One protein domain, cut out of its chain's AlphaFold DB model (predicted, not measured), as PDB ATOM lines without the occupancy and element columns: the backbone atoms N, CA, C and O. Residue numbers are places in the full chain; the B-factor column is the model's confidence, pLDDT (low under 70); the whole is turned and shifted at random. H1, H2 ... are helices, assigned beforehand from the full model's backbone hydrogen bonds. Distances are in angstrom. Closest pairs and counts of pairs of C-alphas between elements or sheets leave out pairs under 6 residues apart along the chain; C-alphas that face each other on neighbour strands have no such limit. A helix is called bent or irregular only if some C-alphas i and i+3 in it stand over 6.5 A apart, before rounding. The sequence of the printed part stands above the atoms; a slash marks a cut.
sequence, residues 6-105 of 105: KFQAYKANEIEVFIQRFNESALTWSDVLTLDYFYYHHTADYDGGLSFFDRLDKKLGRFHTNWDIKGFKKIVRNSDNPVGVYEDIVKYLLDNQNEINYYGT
ATOM      1  N   LYS A   6      14.547  -6.026 -24.421       89.12
ATOM      2  CA  LYS A   6      15.890  -6.043 -25.026       89.12
ATOM      3  C   LYS A   6      16.676  -7.337 -24.754       89.12
ATOM      4  O   LYS A   6      17.530  -7.685 -25.554       89.12
ATOM      5  N   PHE A   7      16.359  -8.063 -23.679       88.44
ATOM      6  CA  PHE A   7      16.994  -9.345 -23.331       88.44
ATOM      7  C   PHE A   7      16.234 -10.566 -23.864       88.44
ATOM      8  O   PHE A   7      16.696 -11.692 -23.736       88.44
ATOM      9  N   GLN A   8      15.059 -10.353 -24.460       86.81
ATOM     10  CA  GLN A   8      14.186 -11.420 -24.960       86.81
ATOM     11  C   GLN A   8      14.395 -11.692 -26.458       86.81
ATOM     12  O   GLN A   8      13.686 -12.503 -27.044       86.81
ATOM     13  N   ALA A   9      15.313 -10.961 -27.094       69.69
ATOM     14  CA  ALA A   9      15.352 -10.787 -28.543       69.69
ATOM     15  C   ALA A   9      15.842 -12.014 -29.324       69.69
ATOM     16  O   ALA A   9      15.608 -12.082 -30.528       69.69
ATOM     17  N   TYR A  10      16.510 -12.962 -28.666       70.06
ATOM     18  CA  TYR A  10      17.223 -14.022 -29.366       70.06
ATOM     19  C   TYR A  10      16.396 -15.298 -29.546       70.06
ATOM     20  O   TYR A  10      15.765 -15.810 -28.618       70.06
ATOM     21  N   LYS A  11      16.462 -15.849 -30.757       68.75
ATOM     22  CA  LYS A  11      15.959 -17.175 -31.130       68.75
ATOM     23  C   LYS A  11      17.012 -18.253 -30.870       68.75
ATOM     24  O   LYS A  11      18.201 -17.972 -30.751       68.75
ATOM     25  N   ALA A  12      16.590 -19.519 -30.854       67.31
ATOM     26  CA  ALA A  12      17.473 -20.653 -30.556       67.31
ATOM     27  C   ALA A  12      18.712 -20.749 -31.460       67.31
ATOM     28  O   ALA A  12      19.805 -21.024 -30.979       67.31
ATOM     29  N   ASN A  13      18.559 -20.441 -32.747       69.62
ATOM     30  CA  ASN A  13      19.658 -20.410 -33.713       69.62
ATOM     31  C   ASN A  13      20.575 -19.179 -33.573       69.62
ATOM     32  O   ASN A  13      21.648 -19.147 -34.165       69.62
ATOM     33  N   GLU A  14      20.161 -18.161 -32.818       72.06
ATOM     34  CA  GLU A  14      20.962 -16.972 -32.523       72.06
ATOM     35  C   GLU A  14      21.734 -17.135 -31.206       72.06
ATOM     36  O   GLU A  14      22.796 -16.535 -31.060       72.06
ATOM     37  N   ILE A  15      21.263 -17.996 -30.288       73.00
ATOM     38  CA  ILE A  15      21.973 -18.319 -29.042       73.00
ATOM     39  C   ILE A  15      23.278 -19.055 -29.306       73.00
ATOM     40  O   ILE A  15      24.255 -18.767 -28.633       73.00
ATOM     41  N   GLU A  16      23.340 -19.982 -30.263       71.75
ATOM     42  CA  GLU A  16      24.594 -20.699 -30.539       71.75
ATOM     43  C   GLU A  16      25.678 -19.760 -31.080       71.75
ATOM     44  O   GLU A  16      26.834 -19.859 -30.683       71.75
ATOM     45  N   VAL A  17      25.298 -18.801 -31.929       71.25
ATOM     46  CA  VAL A  17      26.204 -17.760 -32.443       71.25
ATOM     47  C   VAL A  17      26.573 -16.768 -31.345       71.25
ATOM     48  O   VAL A  17      27.720 -16.325 -31.277       71.25
ATOM     49  N   PHE A  18      25.612 -16.437 -30.476       74.19
ATOM     50  CA  PHE A  18      25.855 -15.665 -29.268       74.19
ATOM     51  C   PHE A  18      26.913 -16.401 -28.444       74.19
ATOM     52  O   PHE A  18      28.020 -15.891 -28.388       74.19
ATOM     53  N   ILE A  19      26.669 -17.633 -27.980       72.31
ATOM     54  CA  ILE A  19      27.605 -18.486 -27.219       72.31
ATOM     55  C   ILE A  19      28.959 -18.654 -27.920       72.31
ATOM     56  O   ILE A  19      29.992 -18.634 -27.266       72.31
ATOM     57  N   GLN A  20      29.020 -18.789 -29.245       67.94
ATOM     58  CA  GLN A  20      30.305 -18.892 -29.947       67.94
ATOM     59  C   GLN A  20      31.149 -17.614 -29.844       67.94
ATOM     60  O   GLN A  20      32.362 -17.711 -29.659       67.94
ATOM     61  N   ARG A  21      30.528 -16.425 -29.853       65.06
ATOM     62  CA  ARG A  21      31.215 -15.159 -29.526       65.06
ATOM     63  C   ARG A  21      31.723 -15.104 -28.073       65.06
ATOM     64  O   ARG A  21      32.551 -14.248 -27.763       65.06
ATOM     65  N   PHE A  22      31.279 -16.007 -27.192       63.91
ATOM     66  CA  PHE A  22      31.617 -16.001 -25.759       63.91
ATOM     67  C   PHE A  22      33.032 -16.490 -25.481       63.91
ATOM     68  O   PHE A  22      33.605 -16.143 -24.454       63.91
ATOM     69  N   ASN A  23      33.616 -17.279 -26.383       58.09
ATOM     70  CA  ASN A  23      34.987 -17.760 -26.214       58.09
ATOM     71  C   ASN A  23      36.041 -16.682 -26.521       58.09
ATOM     72  O   ASN A  23      37.225 -16.906 -26.283       58.09
ATOM     73  N   GLU A  24      35.628 -15.521 -27.039       63.03
ATOM     74  CA  GLU A  24      36.532 -14.471 -27.522       63.03
ATOM     75  C   GLU A  24      36.501 -13.189 -26.666       63.03
ATOM     76  O   GLU A  24      37.336 -12.306 -26.860       63.03
ATOM     77  N   SER A  25      35.568 -13.058 -25.710       66.12
ATOM     78  CA  SER A  25      35.399 -11.834 -24.909       66.12
ATOM     79  C   SER A  25      34.837 -12.088 -23.502       66.12
ATOM     80  O   SER A  25      34.223 -13.117 -23.240       66.12
ATOM     81  N   ALA A  26      35.090 -11.157 -22.572       72.56
ATOM     82  CA  ALA A  26      34.590 -11.243 -21.199       72.56
ATOM     83  C   ALA A  26      33.067 -11.043 -21.157       72.56
ATOM     84  O   ALA A  26      32.550 -10.098 -21.754       72.56
ATOM     85  N   LEU A  27      32.363 -11.915 -20.433       82.19
ATOM     86  CA  LEU A  27      30.904 -11.887 -20.346       82.19
ATOM     87  C   LEU A  27      30.406 -10.682 -19.551       82.19
ATOM     88  O   LEU A  27      30.946 -10.358 -18.501       82.19
ATOM     89  N   THR A  28      29.334 -10.042 -19.997       88.44
ATOM     90  CA  THR A  28      28.658  -8.997 -19.219       88.44
ATOM     91  C   THR A  28      27.500  -9.583 -18.415       88.44
ATOM     92  O   THR A  28      26.954 -10.637 -18.750       88.44
ATOM     93  N   TRP A  29      27.048  -8.875 -17.376       91.31
ATOM     94  CA  TRP A  29      25.841  -9.264 -16.631       91.31
ATOM     95  C   TRP A  29      24.613  -9.407 -17.551       91.31
ATOM     96  O   TRP A  29      23.760 -10.269 -17.330       91.31
ATOM     97  N   SER A  30      24.522  -8.583 -18.604       90.69
ATOM     98  CA  SER A  30      23.417  -8.628 -19.564       90.69
ATOM     99  C   SER A  30      23.447  -9.882 -20.426       90.69
ATOM    100  O   SER A  30      22.381 -10.387 -20.786       90.69
ATOM    101  N   ASP A  31      24.635 -10.413 -20.714       88.62
ATOM    102  CA  ASP A  31      24.775 -11.658 -21.468       88.62
ATOM    103  C   ASP A  31      24.260 -12.835 -20.641       88.62
ATOM    104  O   ASP A  31      23.483 -13.651 -21.137       88.62
ATOM    105  N   VAL A  32      24.593 -12.862 -19.346       89.88
ATOM    106  CA  VAL A  32      24.097 -13.878 -18.410       89.88
ATOM    107  C   VAL A  32      22.572 -13.850 -18.317       89.88
ATOM    108  O   VAL A  32      21.932 -14.896 -18.416       89.88
ATOM    109  N   LEU A  33      21.974 -12.665 -18.168       92.62
ATOM    110  CA  LEU A  33      20.517 -12.524 -18.105       92.62
ATOM    111  C   LEU A  33      19.837 -12.960 -19.411       92.62
ATOM    112  O   LEU A  33      18.780 -13.587 -19.384       92.62
ATOM    113  N   THR A  34      20.440 -12.632 -20.553       90.19
ATOM    114  CA  THR A  34      19.927 -13.024 -21.871       90.19
ATOM    115  C   THR A  34      19.936 -14.542 -22.034       90.19
ATOM    116  O   THR A  34      18.935 -15.125 -22.458       90.19
ATOM    117  N   LEU A  35      21.035 -15.198 -21.647       88.06
ATOM    118  CA  LEU A  35      21.116 -16.656 -21.641       88.06
ATOM    119  C   LEU A  35      20.088 -17.279 -20.699       88.06
ATOM    120  O   LEU A  35      19.393 -18.217 -21.082       88.06
ATOM    121  N   ASP A  36      19.982 -16.758 -19.478       91.12
ATOM    122  CA  ASP A  36      19.029 -17.256 -18.493       91.12
ATOM    123  C   ASP A  36      17.595 -17.189 -19.019       91.12
ATOM    124  O   ASP A  36      16.864 -18.182 -18.978       91.12
ATOM    125  N   TYR A  37      17.212 -16.034 -19.569       91.88
ATOM    126  CA  TYR A  37      15.913 -15.870 -20.195       91.88
ATOM    127  C   TYR A  37      15.710 -16.926 -21.271       91.88
ATOM    128  O   TYR A  37      14.742 -17.678 -21.213       91.88
ATOM    129  N   PHE A  38      16.637 -17.060 -22.215       88.56
ATOM    130  CA  PHE A  38      16.492 -18.028 -23.291       88.56
ATOM    131  C   PHE A  38      16.278 -19.466 -22.783       88.56
ATOM    132  O   PHE A  38      15.315 -20.121 -23.191       88.56
ATOM    133  N   TYR A  39      17.116 -19.930 -21.854       87.88
ATOM    134  CA  TYR A  39      17.078 -21.310 -21.369       87.88
ATOM    135  C   TYR A  39      15.937 -21.610 -20.399       87.88
ATOM    136  O   TYR A  39      15.532 -22.766 -20.313       87.88
ATOM    137  N   TYR A  40      15.412 -20.618 -19.677       91.94
ATOM    138  CA  TYR A  40      14.477 -20.876 -18.580       91.94
ATOM    139  C   TYR A  40      13.122 -20.176 -18.715       91.94
ATOM    140  O   TYR A  40      12.205 -20.549 -17.988       91.94
ATOM    141  N   HIS A  41      12.913 -19.227 -19.637       90.81
ATOM    142  CA  HIS A  41      11.644 -18.472 -19.701       90.81
ATOM    143  C   HIS A  41      10.396 -19.328 -19.963       90.81
ATOM    144  O   HIS A  41       9.286 -18.913 -19.638       90.81
ATOM    145  N   HIS A  42      10.567 -20.509 -20.553       90.00
ATOM    146  CA  HIS A  42       9.489 -21.455 -20.837       90.00
ATOM    147  C   HIS A  42       9.161 -22.375 -19.648       90.00
ATOM    148  O   HIS A  42       8.226 -23.171 -19.726       90.00
ATOM    149  N   THR A  43       9.930 -22.300 -18.560       91.75
ATOM    150  CA  THR A  43       9.680 -23.088 -17.348       91.75
ATOM    151  C   THR A  43       8.445 -22.573 -16.612       91.75
ATOM    152  O   THR A  43       8.187 -21.368 -16.549       91.75
ATOM    153  N   ALA A  44       7.662 -23.491 -16.037       90.06
ATOM    154  CA  ALA A  44       6.435 -23.141 -15.318       90.06
ATOM    155  C   ALA A  44       6.701 -22.265 -14.078       90.06
ATOM    156  O   ALA A  44       5.829 -21.513 -13.649       90.06
ATOM    157  N   ASP A  45       7.907 -22.344 -13.516       90.69
ATOM    158  CA  ASP A  45       8.362 -21.630 -12.327       90.69
ATOM    159  C   ASP A  45       9.246 -20.414 -12.642       90.69
ATOM    160  O   ASP A  45       9.807 -19.820 -11.721       90.69
ATOM    161  N   TYR A  46       9.339 -19.976 -13.907       91.38
ATOM    162  CA  TYR A  46      10.204 -18.850 -14.281       91.38
ATOM    163  C   TYR A  46       9.890 -17.551 -13.510       91.38
ATOM    164  O   TYR A  46      10.766 -16.696 -13.344       91.38
ATOM    165  N   ASP A  47       8.655 -17.406 -13.010       94.81
ATOM    166  CA  ASP A  47       8.201 -16.303 -12.145       94.81
ATOM    167  C   ASP A  47       8.494 -14.923 -12.763       94.81
ATOM    168  O   ASP A  47       9.006 -13.995 -12.135       94.81
ATOM    169  N   GLY A  48       8.244 -14.817 -14.073       92.94
ATOM    170  CA  GLY A  48       8.484 -13.604 -14.854       92.94
ATOM    171  C   GLY A  48       9.942 -13.130 -14.880       92.94
ATOM    172  O   GLY A  48      10.160 -11.962 -15.202       92.94
ATOM    173  N   GLY A  49      10.903 -13.988 -14.524       95.31
ATOM    174  CA  GLY A  49      12.331 -13.684 -14.406       95.31
ATOM    175  C   GLY A  49      12.867 -13.739 -12.979       95.31
ATOM    176  O   GLY A  49      14.063 -13.905 -12.791       95.31
ATOM    177  N   LEU A  50      12.018 -13.672 -11.948       97.38
ATOM    178  CA  LEU A  50      12.487 -13.650 -10.554       97.38
ATOM    179  C   LEU A  50      13.198 -14.940 -10.134       97.38
ATOM    180  O   LEU A  50      14.041 -14.904  -9.240       97.38
ATOM    181  N   SER A  51      12.884 -16.062 -10.783       96.81
ATOM    182  CA  SER A  51      13.585 -17.335 -10.578       96.81
ATOM    183  C   SER A  51      15.086 -17.259 -10.903       96.81
ATOM    184  O   SER A  51      15.871 -18.063 -10.402       96.81
ATOM    185  N   PHE A  52      15.508 -16.267 -11.696       96.88
ATOM    186  CA  PHE A  52      16.918 -16.027 -11.990       96.88
ATOM    187  C   PHE A  52      17.718 -15.700 -10.729       96.88
ATOM    188  O   PHE A  52      18.832 -16.188 -10.572       96.88
ATOM    189  N   PHE A  53      17.136 -14.957  -9.781       97.69
ATOM    190  CA  PHE A  53      17.814 -14.639  -8.523       97.69
ATOM    191  C   PHE A  53      18.125 -15.899  -7.701       97.69
ATOM    192  O   PHE A  53      19.193 -15.980  -7.104       97.69
ATOM    193  N   ASP A  54      17.250 -16.913  -7.717       96.81
ATOM    194  CA  ASP A  54      17.543 -18.187  -7.040       96.81
ATOM    195  C   ASP A  54      18.653 -18.964  -7.754       96.81
ATOM    196  O   ASP A  54      19.453 -19.639  -7.111       96.81
ATOM    197  N   ARG A  55      18.707 -18.899  -9.091       95.56
ATOM    198  CA  ARG A  55      19.767 -19.556  -9.870       95.56
ATOM    199  C   ARG A  55      21.121 -18.890  -9.650       95.56
ATOM    200  O   ARG A  55      22.112 -19.604  -9.486       95.56
ATOM    201  N   LEU A  56      21.150 -17.559  -9.567       95.25
ATOM    202  CA  LEU A  56      22.331 -16.800  -9.162       95.25
ATOM    203  C   LEU A  56      22.795 -17.220  -7.769       95.25
ATOM    204  O   LEU A  56      23.943 -17.619  -7.620       95.25
ATOM    205  N   ASP A  57      21.910 -17.238  -6.776       95.75
ATOM    206  CA  ASP A  57      22.251 -17.656  -5.411       95.75
ATOM    207  C   ASP A  57      22.737 -19.110  -5.342       95.75
ATOM    208  O   ASP A  57      23.759 -19.424  -4.737       95.75
ATOM    209  N   LYS A  58      22.085 -20.018  -6.071       94.81
ATOM    210  CA  LYS A  58      22.501 -21.423  -6.135       94.81
ATOM    211  C   LYS A  58      23.911 -21.602  -6.710       94.81
ATOM    212  O   LYS A  58      24.622 -22.516  -6.291       94.81
ATOM    213  N   LYS A  59      24.309 -20.787  -7.694       92.81
ATOM    214  CA  LYS A  59      25.611 -20.900  -8.376       92.81
ATOM    215  C   LYS A  59      26.703 -20.064  -7.696       92.81
ATOM    216  O   LYS A  59      27.842 -20.521  -7.600       92.81
ATOM    217  N   LEU A  60      26.363 -18.865  -7.227       94.38
ATOM    218  CA  LEU A  60      27.290 -17.836  -6.746       94.38
ATOM    219  C   LEU A  60      27.134 -17.503  -5.259       94.38
ATOM    220  O   LEU A  60      28.068 -16.963  -4.681       94.38
ATOM    221  N   GLY A  61      26.034 -17.873  -4.603       91.56
ATOM    222  CA  GLY A  61      25.746 -17.519  -3.204       91.56
ATOM    223  C   GLY A  61      26.797 -18.006  -2.202       91.56
ATOM    224  O   GLY A  61      26.966 -17.424  -1.135       91.56
ATOM    225  N   ARG A  62      27.617 -19.002  -2.570       90.69
ATOM    226  CA  ARG A  62      28.805 -19.395  -1.786       90.69
ATOM    227  C   ARG A  62      29.850 -18.278  -1.634       90.69
ATOM    228  O   ARG A  62      30.649 -18.333  -0.706       90.69
ATOM    229  N   PHE A  63      29.870 -17.315  -2.555       91.44
ATOM    230  CA  PHE A  63      30.717 -16.123  -2.515       91.44
ATOM    231  C   PHE A  63      30.030 -14.950  -1.795       91.44
ATOM    232  O   PHE A  63      30.711 -14.029  -1.355       91.44
ATOM    233  N   HIS A  64      28.705 -15.022  -1.611       91.06
ATOM    234  CA  HIS A  64      27.860 -13.933  -1.115       91.06
ATOM    235  C   HIS A  64      26.867 -14.410  -0.056       91.06
ATOM    236  O   HIS A  64      25.674 -14.574  -0.302       91.06
ATOM    237  N   THR A  65      27.336 -14.589   1.176       86.31
ATOM    238  CA  THR A  65      26.492 -15.094   2.276       86.31
ATOM    239  C   THR A  65      25.407 -14.113   2.744       86.31
ATOM    240  O   THR A  65      24.647 -14.429   3.656       86.31
ATOM    241  N   ASN A  66      25.361 -12.903   2.185       90.19
ATOM    242  CA  ASN A  66      24.478 -11.805   2.582       90.19
ATOM    243  C   ASN A  66      23.367 -11.493   1.565       90.19
ATOM    244  O   ASN A  66      22.627 -10.530   1.769       90.19
ATOM    245  N   TRP A  67      23.239 -12.251   0.475       94.81
ATOM    246  CA  TRP A  67      22.178 -12.018  -0.503       94.81
ATOM    247  C   TRP A  67      20.798 -12.387   0.054       94.81
ATOM    248  O   TRP A  67      20.482 -13.551   0.287       94.81
ATOM    249  N   ASP A  68      19.931 -11.385   0.224       96.38
ATOM    250  CA  ASP A  68      18.525 -11.595   0.574       96.38
ATOM    251  C   ASP A  68      17.669 -11.737  -0.692       96.38
ATOM    252  O   ASP A  68      16.948 -10.825  -1.104       96.38
ATOM    253  N   ILE A  69      17.733 -12.917  -1.315       97.19
ATOM    254  CA  ILE A  69      16.985 -13.227  -2.544       97.19
ATOM    255  C   ILE A  69      15.480 -13.007  -2.372       97.19
ATOM    256  O   ILE A  69      14.808 -12.484  -3.266       97.19
ATOM    257  N   LYS A  70      14.927 -13.364  -1.208       97.56
ATOM    258  CA  LYS A  70      13.502 -13.151  -0.918       97.56
ATOM    259  C   LYS A  70      13.178 -11.658  -0.847       97.56
ATOM    260  O   LYS A  70      12.159 -11.238  -1.404       97.56
ATOM    261  N   GLY A  71      14.041 -10.871  -0.208       98.06
ATOM    262  CA  GLY A  71      13.968  -9.414  -0.166       98.06
ATOM    263  C   GLY A  71      14.009  -8.790  -1.557       98.06
ATOM    264  O   GLY A  71      13.094  -8.048  -1.913       98.06
ATOM    265  N   PHE A  72      14.984  -9.160  -2.388       98.19
ATOM    266  CA  PHE A  72      15.113  -8.656  -3.759       98.19
ATOM    267  C   PHE A  72      13.858  -8.908  -4.598       98.19
ATOM    268  O   PHE A  72      13.326  -7.985  -5.217       98.19
ATOM    269  N   LYS A  73      13.299 -10.123  -4.546       98.38
ATOM    270  CA  LYS A  73      12.034 -10.441  -5.230       98.38
ATOM    271  C   LYS A  73      10.875  -9.569  -4.756       98.38
ATOM    272  O   LYS A  73      10.055  -9.138  -5.565       98.38
ATOM    273  N   LYS A  74      10.785  -9.317  -3.449       98.31
ATOM    274  CA  LYS A  74       9.745  -8.457  -2.870       98.31
ATOM    275  C   LYS A  74       9.899  -7.006  -3.333       98.31
ATOM    276  O   LYS A  74       8.892  -6.381  -3.649       98.31
ATOM    277  N   ILE A  75      11.129  -6.497  -3.404       98.19
ATOM    278  CA  ILE A  75      11.425  -5.141  -3.887       98.19
ATOM    279  C   ILE A  75      10.982  -4.989  -5.347       98.19
ATOM    280  O   ILE A  75      10.271  -4.039  -5.659       98.19
ATOM    281  N   VAL A  76      11.310  -5.948  -6.221       98.31
ATOM    282  CA  VAL A  76      10.870  -5.918  -7.629       98.31
ATOM    283  C   VAL A  76       9.346  -5.904  -7.736       98.31
ATOM    284  O   VAL A  76       8.791  -5.055  -8.425       98.31
ATOM    285  N   ARG A  77       8.655  -6.816  -7.039       97.88
ATOM    286  CA  ARG A  77       7.187  -6.950  -7.122       97.88
ATOM    287  C   ARG A  77       6.427  -5.709  -6.664       97.88
ATOM    288  O   ARG A  77       5.347  -5.450  -7.178       97.88
ATOM    289  N   ASN A  78       6.977  -4.987  -5.693       97.94
ATOM    290  CA  ASN A  78       6.323  -3.836  -5.075       97.94
ATOM    291  C   ASN A  78       6.794  -2.493  -5.654       97.94
ATOM    292  O   ASN A  78       6.420  -1.451  -5.124       97.94
ATOM    293  N   SER A  79       7.645  -2.506  -6.681       97.75
ATOM    294  CA  SER A  79       8.165  -1.294  -7.311       97.75
ATOM    295  C   SER A  79       7.186  -0.733  -8.343       97.75
ATOM    296  O   SER A  79       6.619  -1.489  -9.133       97.75
ATOM    297  N   ASP A  80       7.080   0.597  -8.414       97.75
ATOM    298  CA  ASP A  80       6.375   1.307  -9.493       97.75
ATOM    299  C   ASP A  80       7.097   1.177 -10.852       97.75
ATOM    300  O   ASP A  80       6.491   1.333 -11.911       97.75
ATOM    301  N   ASN A  81       8.398   0.852 -10.836       97.69
ATOM    302  CA  ASN A  81       9.199   0.515 -12.014       97.69
ATOM    303  C   ASN A  81       9.889  -0.846 -11.811       97.69
ATOM    304  O   ASN A  81      11.093  -0.913 -11.526       97.69
ATOM    305  N   PRO A  82       9.147  -1.954 -11.932       97.44
ATOM    306  CA  PRO A  82       9.657  -3.268 -11.567       97.44
ATOM    307  C   PRO A  82      10.737  -3.772 -12.538       97.44
ATOM    308  O   PRO A  82      11.657  -4.464 -12.117       97.44
ATOM    309  N   VAL A  83      10.681  -3.379 -13.816       97.50
ATOM    310  CA  VAL A  83      11.688  -3.753 -14.826       97.50
ATOM    311  C   VAL A  83      13.032  -3.076 -14.551       97.50
ATOM    312  O   VAL A  83      14.066  -3.738 -14.581       97.50
ATOM    313  N   GLY A  84      13.026  -1.771 -14.253       97.62
ATOM    314  CA  GLY A  84      14.255  -1.043 -13.919       97.62
ATOM    315  C   GLY A  84      14.903  -1.575 -12.642       97.62
ATOM    316  O   GLY A  84      16.083  -1.902 -12.640       97.62
ATOM    317  N   VAL A  85      14.100  -1.771 -11.591       98.25
ATOM    318  CA  VAL A  85      14.575  -2.324 -10.314       98.25
ATOM    319  C   VAL A  85      15.123  -3.744 -10.465       98.25
ATOM    320  O   VAL A  85      16.136  -4.074  -9.855       98.25
ATOM    321  N   TYR A  86      14.487  -4.586 -11.284       98.19
ATOM    322  CA  TYR A  86      15.014  -5.912 -11.597       98.19
ATOM    323  C   TYR A  86      16.407  -5.821 -12.229       98.19
ATOM    324  O   TYR A  86      17.325  -6.509 -11.791       98.19
ATOM    325  N   GLU A  87      16.578  -4.949 -13.226       96.75
ATOM    326  CA  GLU A  87      17.861  -4.754 -13.905       96.75
ATOM    327  C   GLU A  87      18.953  -4.250 -12.948       96.75
ATOM    328  O   GLU A  87      20.077  -4.748 -12.988       96.75
ATOM    329  N   ASP A  88      18.626  -3.313 -12.059       97.56
ATOM    330  CA  ASP A  88      19.572  -2.780 -11.073       97.56
ATOM    331  C   ASP A  88      20.012  -3.842 -10.059       97.56
ATOM    332  O   ASP A  88      21.193  -3.930  -9.725       97.56
ATOM    333  N   ILE A  89      19.091  -4.706  -9.621       97.81
ATOM    334  CA  ILE A  89      19.426  -5.839  -8.752       97.81
ATOM    335  C   ILE A  89      20.315  -6.843  -9.491       97.81
ATOM    336  O   ILE A  89      21.297  -7.302  -8.918       97.81
ATOM    337  N   VAL A  90      20.031  -7.168 -10.758       96.94
ATOM    338  CA  VAL A  90      20.906  -8.063 -11.540       96.94
ATOM    339  C   VAL A  90      22.317  -7.485 -11.653       96.94
ATOM    340  O   VAL A  90      23.278  -8.214 -11.427       96.94
ATOM    341  N   LYS A  91      22.453  -6.188 -11.958       96.06
ATOM    342  CA  LYS A  91      23.759  -5.510 -12.016       96.06
ATOM    343  C   LYS A  91      24.504  -5.578 -10.690       96.06
ATOM    344  O   LYS A  91      25.710  -5.768 -10.698       96.06
ATOM    345  N   TYR A  92      23.790  -5.425  -9.577       95.12
ATOM    346  CA  TYR A  92      24.365  -5.554  -8.241       95.12
ATOM    347  C   TYR A  92      24.834  -6.988  -7.945       95.12
ATOM    348  O   TYR A  92      25.928  -7.176  -7.432       95.12
ATOM    349  N   LEU A  93      24.035  -8.004  -8.288       94.88
ATOM    350  CA  LEU A  93      24.380  -9.416  -8.063       94.88
ATOM    351  C   LEU A  93      25.505  -9.919  -8.985       94.88
ATOM    352  O   LEU A  93      26.124 -10.940  -8.705       94.88
ATOM    353  N   LEU A  94      25.731  -9.234 -10.105       94.19
ATOM    354  CA  LEU A  94      26.732  -9.553 -11.121       94.19
ATOM    355  C   LEU A  94      27.680  -8.362 -11.330       94.19
ATOM    356  O   LEU A  94      27.956  -7.972 -12.463       94.19
ATOM    357  N   ASP A  95      28.163  -7.757 -10.248       92.00
ATOM    358  CA  ASP A  95      29.116  -6.641 -10.311       92.00
ATOM    359  C   ASP A  95      30.575  -7.111 -10.497       92.00
ATOM    360  O   ASP A  95      31.439  -6.347 -10.933       92.00
ATOM    361  N   ASN A  96      30.844  -8.392 -10.222       91.19
ATOM    362  CA  ASN A  96      32.161  -9.006 -10.296       91.19
ATOM    363  C   ASN A  96      32.356  -9.822 -11.584       91.19
ATOM    364  O   ASN A  96      31.761 -10.884 -11.787       91.19
ATOM    365  N   GLN A  97      33.293  -9.377 -12.423       89.94
ATOM    366  CA  GLN A  97      33.621 -10.022 -13.696       89.94
ATOM    367  C   GLN A  97      34.051 -11.494 -13.560       89.94
ATOM    368  O   GLN A  97      33.732 -12.314 -14.421       89.94
ATOM    369  N   ASN A  98      34.763 -11.855 -12.487       88.75
ATOM    370  CA  ASN A  98      35.209 -13.236 -12.279       88.75
ATOM    371  C   ASN A  98      34.032 -14.174 -11.993       88.75
ATOM    372  O   ASN A  98      34.046 -15.333 -12.401       88.75
ATOM    373  N   GLU A  99      33.008 -13.672 -11.310       90.00
ATOM    374  CA  GLU A  99      31.813 -14.440 -10.978       90.00
ATOM    375  C   GLU A  99      30.869 -14.557 -12.165       90.00
ATOM    376  O   GLU A  99      30.312 -15.630 -12.389       90.00
ATOM    377  N   ILE A 100      30.766 -13.501 -12.976       88.50
ATOM    378  CA  ILE A 100      30.093 -13.566 -14.273       88.50
ATOM    379  C   ILE A 100      30.727 -14.668 -15.139       88.50
ATOM    380  O   ILE A 100      30.021 -15.535 -15.656       88.50
ATOM    381  N   ASN A 101      32.058 -14.687 -15.242       84.31
ATOM    382  CA  ASN A 101      32.771 -15.717 -15.999       84.31
ATOM    383  C   ASN A 101      32.552 -17.119 -15.399       84.31
ATOM    384  O   ASN A 101      32.332 -18.069 -16.141       84.31
ATOM    385  N   TYR A 102      32.557 -17.249 -14.067       85.56
ATOM    386  CA  TYR A 102      32.282 -18.516 -13.380       85.56
ATOM    387  C   TYR A 102      30.841 -19.012 -13.583       85.56
ATOM    388  O   TYR A 102      30.594 -20.216 -13.646       85.56
ATOM    389  N   TYR A 103      29.866 -18.106 -13.678       82.94
ATOM    390  CA  TYR A 103      28.482 -18.477 -13.955       82.94
ATOM    391  C   TYR A 103      28.337 -19.086 -15.357       82.94
ATOM    392  O   TYR A 103      27.576 -20.037 -15.527       82.94
ATOM    393  N   GLY A 104      29.091 -18.566 -16.332       71.81
ATOM    394  CA  GLY A 104      29.106 -19.042 -17.717       71.81
ATOM    395  C   GLY A 104      29.775 -20.406 -17.950       71.81
ATOM    396  O   GLY A 104      29.627 -20.947 -19.044       71.81
ATOM    397  N   THR A 105      30.488 -20.962 -16.958       69.62
ATOM    398  CA  THR A 105      31.149 -22.290 -17.004       69.62
ATOM    399  C   THR A 105      30.341 -23.387 -16.319       69.62
ATOM    400  O   THR A 105      30.300 -24.512 -16.854       69.62
TER     401      THR A 105
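Overview. This is residues 6 to 105 of the 105 residues of an uncharacterized protein of viral metagenome (UniProt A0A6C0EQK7). Three helices, H3, H4 and H5, run alternately one way and back, their centres making a triangle at one end of the domain; H2 stands steeply to H3 and H5 near the middle, and H1 folds alongside H2 at the far end. The short H6 bridges the first turns of H2 and the later part of H3. You are reading 100 printed residues with six named helices, H1 to H6 in chain order, and no named strand; the class is all helix. The whole is compact, with a radius of gyration of the C-alphas of 13.5 A and spans of 37 by 27 by 22 A.

Along the chain. Start with the longest helix, H3, residues 51 to 63: find C-alpha 51 at (13.585, -17.335, -10.578) and go 19.0 A to C-alpha 63. H3 is irregular: C-alphas 59 and 62 are 7.5 A apart. Next find H4, residues 69 to 77, 12.5 A, and H5, residues 82 to 93, 16.3 A. H2, residues 29 to 40, spans 16.4 A. H1, residues 12 to 21, begins at C-alpha 12 (17.473, -20.653, -30.556) and spans 14.8 A. H6, residues 97 to 103, runs 9.9 A to C-alpha 103 at (28.482, -18.477, -13.955).

Arrangement. Look first at H3, which with residues 53 to 57 alone touches H4; their closest C-alphas, of Phe 53 and Ile 69, are 6.2 A apart. This pair is a helical hairpin, opposite ways at a shallow tilt of 34 degrees, only just short of steep. H4 and H5 make another hairpin at 26 degrees, touching closest at the C-alphas of Val 76 and Pro 82, 4.9 A. H3 touches H6 with residues 56 to 60 alone, at a steep tilt of 65 degrees; the closest C-alphas are those of Lys 59 and Tyr 103, 6.7 A. H2 is the hub: it only just touches H1, H5 and H6, with 3 pairs of C-alphas within 8 A each. H1 and H2 form a hairpin at 33 degrees, only just shallow, closest at the C-alphas of Ile 15 and Leu 35, 7.6 A. H1 is apart from H3, H4, H5 and H6. In H2, H4, H5 and H6 every O i to N i+4 pair is within hydrogen-bond range; in H1 it is 4 of 6 and in H3 7 of 9.

Size, cuts and confidence. The C-alphas of Glu 24 and Asn 78, 39.1 A apart, are the two farthest apart. The printed part has no cut, and no link is long. The mean pLDDT of the printed part is 88.3; look for values under 70 at residue 9, residues 11 to 13, residues 20 to 25 and residue 105.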